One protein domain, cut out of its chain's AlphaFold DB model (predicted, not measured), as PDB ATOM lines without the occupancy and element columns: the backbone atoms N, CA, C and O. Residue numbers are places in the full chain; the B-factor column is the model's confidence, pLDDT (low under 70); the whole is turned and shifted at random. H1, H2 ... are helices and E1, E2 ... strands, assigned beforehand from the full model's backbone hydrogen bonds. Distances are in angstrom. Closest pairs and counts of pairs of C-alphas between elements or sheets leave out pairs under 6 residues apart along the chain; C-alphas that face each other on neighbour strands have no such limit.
ATOM      1  N   ALA A  22      92.352  10.876 -22.017       98.31
ATOM      2  CA  ALA A  22      91.561  10.812 -20.797       98.31
ATOM      3  C   ALA A  22      92.338  10.213 -19.611       98.31
ATOM      4  O   ALA A  22      93.237   9.393 -19.801       98.31
ATOM      5  N   SER A  23      91.956  10.575 -18.382       98.50
ATOM      6  CA  SER A  23      92.500  10.027 -17.133       98.50
ATOM      7  C   SER A  23      91.416   9.857 -16.062       98.50
ATOM      8  O   SER A  23      90.551  10.714 -15.880       98.50
ATOM      9  N   VAL A  24      91.463   8.754 -15.314       97.81
ATOM     10  CA  VAL A  24      90.580   8.511 -14.165       97.81
ATOM     11  C   VAL A  24      91.372   7.883 -13.023       97.81
ATOM     12  O   VAL A  24      92.108   6.917 -13.219       97.81
ATOM     13  N   CYS A  25      91.209   8.424 -11.816       96.88
ATOM     14  CA  CYS A  25      91.790   7.871 -10.600       96.88
ATOM     15  C   CYS A  25      90.677   7.223  -9.775       96.88
ATOM     16  O   CYS A  25      89.716   7.889  -9.393       96.88
ATOM     17  N   VAL A  26      90.786   5.919  -9.516       94.38
ATOM     18  CA  VAL A  26      89.801   5.169  -8.727       94.38
ATOM     19  C   VAL A  26      90.445   4.738  -7.419       94.38
ATOM     20  O   VAL A  26      91.446   4.020  -7.418       94.38
ATOM     21  N   SER A  27      89.851   5.149  -6.306       90.81
ATOM     22  CA  SER A  27      90.207   4.675  -4.975       90.81
ATOM     23  C   SER A  27      89.221   3.606  -4.520       90.81
ATOM     24  O   SER A  27      88.031   3.659  -4.837       90.81
ATOM     25  N   ILE A  28      89.721   2.620  -3.780       89.81
ATOM     26  CA  ILE A  28      88.900   1.586  -3.156       89.81
ATOM     27  C   ILE A  28      89.196   1.608  -1.666       89.81
ATOM     28  O   ILE A  28      90.306   1.263  -1.248       89.81
ATOM     29  N   ASP A  29      88.193   1.952  -0.869       86.06
ATOM     30  CA  ASP A  29      88.255   1.710   0.563       86.06
ATOM     31  C   ASP A  29      87.944   0.231   0.817       86.06
ATOM     32  O   ASP A  29      86.815  -0.235   0.660       86.06
ATOM     33  N   ARG A  30      88.973  -0.534   1.187       86.44
ATOM     34  CA  ARG A  30      88.846  -1.977   1.427       86.44
ATOM     35  C   ARG A  30      88.083  -2.318   2.702       86.44
ATOM     36  O   ARG A  30      87.610  -3.446   2.803       86.44
ATOM     37  N   ALA A  31      87.973  -1.398   3.660       84.62
ATOM     38  CA  ALA A  31      87.256  -1.649   4.907       84.62
ATOM     39  C   ALA A  31      85.738  -1.647   4.690       84.62
ATOM     40  O   ALA A  31      85.030  -2.440   5.306       84.62
ATOM     41  N   ILE A  32      85.252  -0.788   3.789       81.94
ATOM     42  CA  ILE A  32      83.817  -0.626   3.498       81.94
ATOM     43  C   ILE A  32      83.414  -1.082   2.087       81.94
ATOM     44  O   ILE A  32      82.233  -1.098   1.762       81.94
ATOM     45  N   GLY A  33      84.372  -1.487   1.246       81.75
ATOM     46  CA  GLY A  33      84.124  -1.995  -0.108       81.75
ATOM     47  C   GLY A  33      83.721  -0.924  -1.127       81.75
ATOM     48  O   GLY A  33      83.321  -1.260  -2.243       81.75
ATOM     49  N   THR A  34      83.828   0.355  -0.766       83.06
ATOM     50  CA  THR A  34      83.362   1.477  -1.585       83.06
ATOM     51  C   THR A  34      84.420   1.889  -2.598       83.06
ATOM     52  O   THR A  34      85.602   2.021  -2.269       83.06
ATOM     53  N   ARG A  35      83.986   2.117  -3.839       87.75
ATOM     54  CA  ARG A  35      84.809   2.690  -4.909       87.75
ATOM     55  C   ARG A  35      84.461   4.163  -5.056       87.75
ATOM     56  O   ARG A  35      83.281   4.490  -5.099       87.75
ATOM     57  N   SER A  36      85.467   5.017  -5.172       90.25
ATOM     58  CA  SER A  36      85.289   6.443  -5.440       90.25
ATOM     59  C   SER A  36      86.204   6.893  -6.571       90.25
ATOM     60  O   SER A  36      87.339   6.427  -6.697       90.25
ATOM     61  N   VAL A  37      85.704   7.797  -7.411       95.38
ATOM     62  CA  VAL A  37      86.524   8.496  -8.405       95.38
ATOM     63  C   VAL A  37      87.124   9.731  -7.748       95.38
ATOM     64  O   VAL A  37      86.420  10.511  -7.117       95.38
ATOM     65  N   LEU A  38      88.430   9.913  -7.883       94.88
ATOM     66  CA  LEU A  38      89.132  11.093  -7.401       94.88
ATOM     67  C   LEU A  38      89.442  11.996  -8.591       94.88
ATOM     68  O   LEU A  38      89.999  11.535  -9.587       94.88
ATOM     69  N   ALA A  39      89.117  13.284  -8.462       97.00
ATOM     70  CA  ALA A  39      89.640  14.282  -9.384       97.00
ATOM     71  C   ALA A  39      91.180  14.268  -9.322       97.00
ATOM     72  O   ALA A  39      91.735  14.090  -8.228       97.00
ATOM     73  N   PRO A  40      91.885  14.467 -10.450       97.94
ATOM     74  CA  PRO A  40      93.339  14.488 -10.443       97.94
ATOM     75  C   PRO A  40      93.854  15.572  -9.495       97.94
ATOM     76  O   PRO A  40      93.359  16.701  -9.489       97.94
ATOM     77  N   CYS A  41      94.866  15.230  -8.696       97.00
ATOM     78  CA  CYS A  41      95.547  16.177  -7.812       97.00
ATOM     79  C   CYS A  41      96.163  17.327  -8.646       97.00
ATOM     80  O   CYS A  41      96.507  17.107  -9.804       97.00
ATOM     81  N   GLY A  42      96.367  18.530  -8.089       96.25
ATOM     82  CA  GLY A  42      96.897  19.677  -8.856       96.25
ATOM     83  C   GLY A  42      98.208  19.378  -9.605       96.25
ATOM     84  O   GLY A  42      98.384  19.764 -10.752       96.25
ATOM     85  N   THR A  43      99.099  18.571  -9.022       96.25
ATOM     86  CA  THR A  43     100.318  18.127  -9.721       96.25
ATOM     87  C   THR A  43     100.028  17.175 -10.887       96.25
ATOM     88  O   THR A  43     100.733  17.199 -11.888       96.25
ATOM     89  N   CYS A  44      99.017  16.310 -10.781       97.69
ATOM     90  CA  CYS A  44      98.581  15.481 -11.907       97.69
ATOM     91  C   CYS A  44      97.853  16.298 -12.967       97.69
ATOM     92  O   CYS A  44      98.004  15.992 -14.141       97.69
ATOM     93  N   GLN A  45      97.132  17.351 -12.582       97.50
ATOM     94  CA  GLN A  45      96.542  18.295 -13.526       97.50
ATOM     95  C   GLN A  45      97.629  18.973 -14.378       97.50
ATOM     96  O   GLN A  45      97.526  18.937 -15.597       97.50
ATOM     97  N   GLU A  46      98.715  19.469 -13.773       95.44
ATOM     98  CA  GLU A  46      99.853  20.038 -14.526       95.44
ATOM     99  C   GLU A  46     100.538  19.010 -15.434       95.44
ATOM    100  O   GLU A  46     100.908  19.318 -16.561       95.44
ATOM    101  N   ARG A  47     100.687  17.760 -14.978       95.81
ATOM    102  CA  ARG A  47     101.235  16.698 -15.836       95.81
ATOM    103  C   ARG A  47     100.319  16.396 -17.018       95.81
ATOM    104  O   ARG A  47     100.810  16.224 -18.120       95.81
ATOM    105  N   LEU A  48      99.007  16.327 -16.798       96.81
ATOM    106  CA  LEU A  48      98.026  16.090 -17.859       96.81
ATOM    107  C   LEU A  48      97.923  17.279 -18.824       96.81
ATOM    108  O   LEU A  48      97.636  17.062 -19.997       96.81
ATOM    109  N   ALA A  49      98.212  18.501 -18.365       94.44
ATOM    110  CA  ALA A  49      98.225  19.705 -19.194       94.44
ATOM    111  C   ALA A  49      99.238  19.633 -20.348       94.44
ATOM    112  O   ALA A  49      99.049  20.325 -21.342       94.44
ATOM    113  N   LEU A  50     100.248  18.756 -20.258       92.56
ATOM    114  CA  LEU A  50     101.170  18.442 -21.355       92.56
ATOM    115  C   LEU A  50     100.450  17.927 -22.619       92.56
ATOM    116  O   LEU A  50     100.894  18.161 -23.736       92.56
ATOM    117  N   TRP A  51      99.292  17.283 -22.450       94.12
ATOM    118  CA  TRP A  51      98.434  16.825 -23.549       94.12
ATOM    119  C   TRP A  51      97.274  17.792 -23.858       94.12
ATOM    120  O   TRP A  51      96.366  17.459 -24.621       94.12
ATOM    121  N   GLY A  52      97.308  19.003 -23.298       92.69
ATOM    122  CA  GLY A  52      96.384  20.089 -23.604       92.69
ATOM    123  C   GLY A  52      95.126  20.169 -22.723       92.69
ATOM    124  O   GLY A  52      94.848  19.308 -21.884       92.69
ATOM    125  N   PRO A  53      94.315  21.228 -22.909       93.81
ATOM    126  CA  PRO A  53      93.161  21.534 -22.057       93.81
ATOM    127  C   PRO A  53      91.967  20.595 -22.265       93.81
ATOM    128  O   PRO A  53      91.008  20.629 -21.487       93.81
ATOM    129  N   ASP A  54      91.997  19.824 -23.352       95.00
ATOM    130  CA  ASP A  54      90.908  18.983 -23.839       95.00
ATOM    131  C   ASP A  54      90.917  17.554 -23.290       95.00
ATOM    132  O   ASP A  54      89.980  16.798 -23.564       95.00
ATOM    133  N   VAL A  55      91.933  17.199 -22.498       97.44
ATOM    134  CA  VAL A  55      92.003  15.912 -21.801       97.44
ATOM    135  C   VAL A  55      90.777  15.746 -20.905       97.44
ATOM    136  O   VAL A  55      90.459  16.618 -20.091       97.44
ATOM    137  N   ASP A  56      90.098  14.613 -21.046       98.69
ATOM    138  CA  ASP A  56      88.961  14.245 -20.213       98.69
ATOM    139  C   ASP A  56      89.434  13.678 -18.869       98.69
ATOM    140  O   ASP A  56      90.261  12.772 -18.805       98.69
ATOM    141  N   VAL A  57      88.896  14.174 -17.760       98.62
ATOM    142  CA  VAL A  57      89.255  13.727 -16.412       98.62
ATOM    143  C   VAL A  57      88.025  13.297 -15.628       98.62
ATOM    144  O   VAL A  57      86.973  13.934 -15.683       98.62
ATOM    145  N   GLY A  58      88.147  12.185 -14.905       98.00
ATOM    146  CA  GLY A  58      87.100  11.712 -14.005       98.00
ATOM    147  C   GLY A  58      87.015  12.569 -12.742       98.00
ATOM    148  O   GLY A  58      88.026  12.803 -12.084       98.00
ATOM    149  N   VAL A  59      85.807  12.998 -12.380       97.00
ATOM    150  CA  VAL A  59      85.516  13.701 -11.121       97.00
ATOM    151  C   VAL A  59      84.330  13.042 -10.419       97.00
ATOM    152  O   VAL A  59      83.365  12.650 -11.078       97.00
ATOM    153  N   ALA A  60      84.394  12.916  -9.092       94.69
ATOM    154  CA  ALA A  60      83.246  12.475  -8.299       94.69
ATOM    155  C   ALA A  60      82.082  13.461  -8.422       94.69
ATOM    156  O   ALA A  60      82.291  14.673  -8.541       94.69
ATOM    157  N   ASP A  61      80.860  12.941  -8.343       90.12
ATOM    158  CA  ASP A  61      79.693  13.778  -8.118       90.12
ATOM    159  C   ASP A  61      79.705  14.282  -6.656       90.12
ATOM    160  O   ASP A  61      79.820  13.475  -5.729       90.12
ATOM    161  N   PRO A  62      79.600  15.601  -6.404       84.81
ATOM    162  CA  PRO A  62      79.545  16.135  -5.044       84.81
ATOM    163  C   PRO A  62      78.324  15.663  -4.242       84.81
ATOM    164  O   PRO A  62      78.362  15.688  -3.012       84.81
ATOM    165  N   ALA A  63      77.236  15.289  -4.921       89.44
ATOM    166  CA  ALA A  63      75.985  14.852  -4.313       89.44
ATOM    167  C   ALA A  63      75.915  13.330  -4.109       89.44
ATOM    168  O   ALA A  63      75.185  12.877  -3.226       89.44
ATOM    169  N   ASP A  64      76.670  12.547  -4.883       87.25
ATOM    170  CA  ASP A  64      76.716  11.088  -4.778       87.25
ATOM    171  C   ASP A  64      78.156  10.561  -4.948       87.25
ATOM    172  O   ASP A  64      78.659  10.479  -6.068       87.25
ATOM    173  N   PRO A  65      78.821  10.124  -3.860       77.19
ATOM    174  CA  PRO A  65      80.181   9.581  -3.905       77.19
ATOM    175  C   PRO A  65      80.368   8.333  -4.784       77.19
ATOM    176  O   PRO A  65      81.511   7.984  -5.093       77.19
ATOM    177  N   ALA A  66      79.286   7.633  -5.144       82.50
ATOM    178  CA  ALA A  66      79.316   6.501  -6.069       82.50
ATOM    179  C   ALA A  66      79.147   6.933  -7.536       82.50
ATOM    180  O   ALA A  66      79.530   6.186  -8.445       82.50
ATOM    181  N   ALA A  67      78.601   8.126  -7.776       91.44
ATOM    182  CA  ALA A  67      78.482   8.714  -9.097       91.44
ATOM    183  C   ALA A  67      79.735   9.518  -9.463       91.44
ATOM    184  O   ALA A  67      80.488  10.024  -8.627       91.44
ATOM    185  N   TRP A  68      79.978   9.622 -10.761       96.00
ATOM    186  CA  TRP A  68      81.088  10.382 -11.306       96.00
ATOM    187  C   TRP A  68      80.741  10.857 -12.711       96.00
ATOM    188  O   TRP A  68      79.814  10.362 -13.354       96.00
ATOM    189  N   SER A  69      81.505  11.824 -13.198       96.69
ATOM    190  CA  SER A  69      81.378  12.327 -14.561       96.69
ATOM    191  C   SER A  69      82.747  12.620 -15.154       96.69
ATOM    192  O   SER A  69      83.733  12.790 -14.434       96.69
ATOM    193  N   SER A  70      82.803  12.664 -16.479       97.88
ATOM    194  CA  SER A  70      83.967  13.147 -17.209       97.88
ATOM    195  C   SER A  70      83.845  14.657 -17.419       97.88
ATOM    196  O   SER A  70      82.766  15.146 -17.758       97.88
ATOM    197  N   ARG A  71      84.931  15.392 -17.175       98.00
ATOM    198  CA  ARG A  71      85.056  16.840 -17.395       98.00
ATOM    199  C   ARG A  71      86.319  17.144 -18.182       98.00
ATOM    200  O   ARG A  71      87.286  16.397 -18.079       98.00
ATOM    201  N   LYS A  72      86.354  18.255 -18.911       97.94
ATOM    202  CA  LYS A  72      87.590  18.733 -19.543       97.94
ATOM    203  C   LYS A  72      88.549  19.274 -18.490       97.94
ATOM    204  O   LYS A  72      88.125  19.942 -17.549       97.94
ATOM    205  N   LEU A  73      89.850  19.052 -18.670       97.38
ATOM    206  CA  LEU A  73      90.882  19.510 -17.734       97.38
ATOM    207  C   LEU A  73      90.798  21.020 -17.455       97.38
ATOM    208  O   LEU A  73      90.907  21.443 -16.306       97.38
ATOM    209  N   ARG A  74      90.505  21.835 -18.475       95.62
ATOM    210  CA  ARG A  74      90.287  23.286 -18.312       95.62
ATOM    211  C   ARG A  74      89.146  23.668 -17.362       95.62
ATOM    212  O   ARG A  74      89.159  24.775 -16.841       95.62
ATOM    213  N   GLU A  75      88.168  22.792 -17.127       96.56
ATOM    214  CA  GLU A  75      87.107  23.042 -16.142       96.56
ATOM    215  C   GLU A  75      87.637  22.937 -14.704       96.56
ATOM    216  O   GLU A  75      87.097  23.576 -13.804       96.56
ATOM    217  N   LEU A  76      88.701  22.153 -14.483       95.94
ATOM    218  CA  LEU A  76      89.351  21.998 -13.179       95.94
ATOM    219  C   LEU A  76      90.395  23.093 -12.924       95.94
ATOM    220  O   LEU A  76      90.655  23.420 -11.767       95.94
TER     221      LEU A  76
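Overview. This is residues 22 to 76 of the 99 residues of an uncharacterized protein of Kineococcus rhizosphaerae (UniProt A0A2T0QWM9). Two short strand hairpins, E1 with E2 and E3 with E4, lie partly side by side and shifted along the long axis; the turn of E1 and E2 makes one end of an elongated shape, and helix H1 lies towards the other, with the short H2 next to E3 and E4. Residues 22 to 23, ahead of E1, pair with residues 56 to 57 of E3, parallel, and so tie the first stretch to the second hairpin. The printed part has 55 residues, with two named helices and four named strands that follow along the chain as E1, E2, H1, E3, E4, H2; there are two sheets of two antiparallel strands, E1 with E2 and E3 with E4, and the class is mixed, helices and strands. It is only just compact, close to loose, with a radius of gyration of the C-alphas of 11.9 A, and spans 36 by 19 by 15 A.

Along the chain. E1 is residues 25 to 29, 13.2 A long, from C-alpha 25 at (91.790, 7.871, -10.600). E2 is residues 34 to 38, 12.6 A. H1 is residues 42 to 51, 15.0 A. E3 is residues 56 to 60, 13.3 A, and E4 residues 68 to 72, 13.4 A. H2 is residues 73 to 76, 5.4 A, ending at C-alpha 76 at (89.351, 21.998, -13.179).

Arrangement. E1 and E2 form an antiparallel hairpin at 151 degrees, with N 27 and O 36 2.8 A apart, within hydrogen-bond range. The closest C-alphas of E2 and E3 are those of Val 37 and Ala 60, 5.2 A apart. E3 and E4 form an antiparallel hairpin at 145 degrees, with N 57 and O 71 2.8 A apart, within hydrogen-bond range. H1 and H2 only just touch, with 3 pairs of C-alphas within 8 A, the closest Gln 45 and Leu 73 at 7.2 A. H1 is apart from E1 and E4. In H1, 4 of 6 O i to N i+4 pairs are within hydrogen-bond range; H2 is too short for such a pair.

Size, cuts and confidence. The C-alphas farthest apart are those of Ala 31 and Gly 52, 37.0 A. The printed part has no cut. The link from E3 to E4 is short and the others are tight. The mean pLDDT of the printed part is 93.2, and no printed residue is under 70.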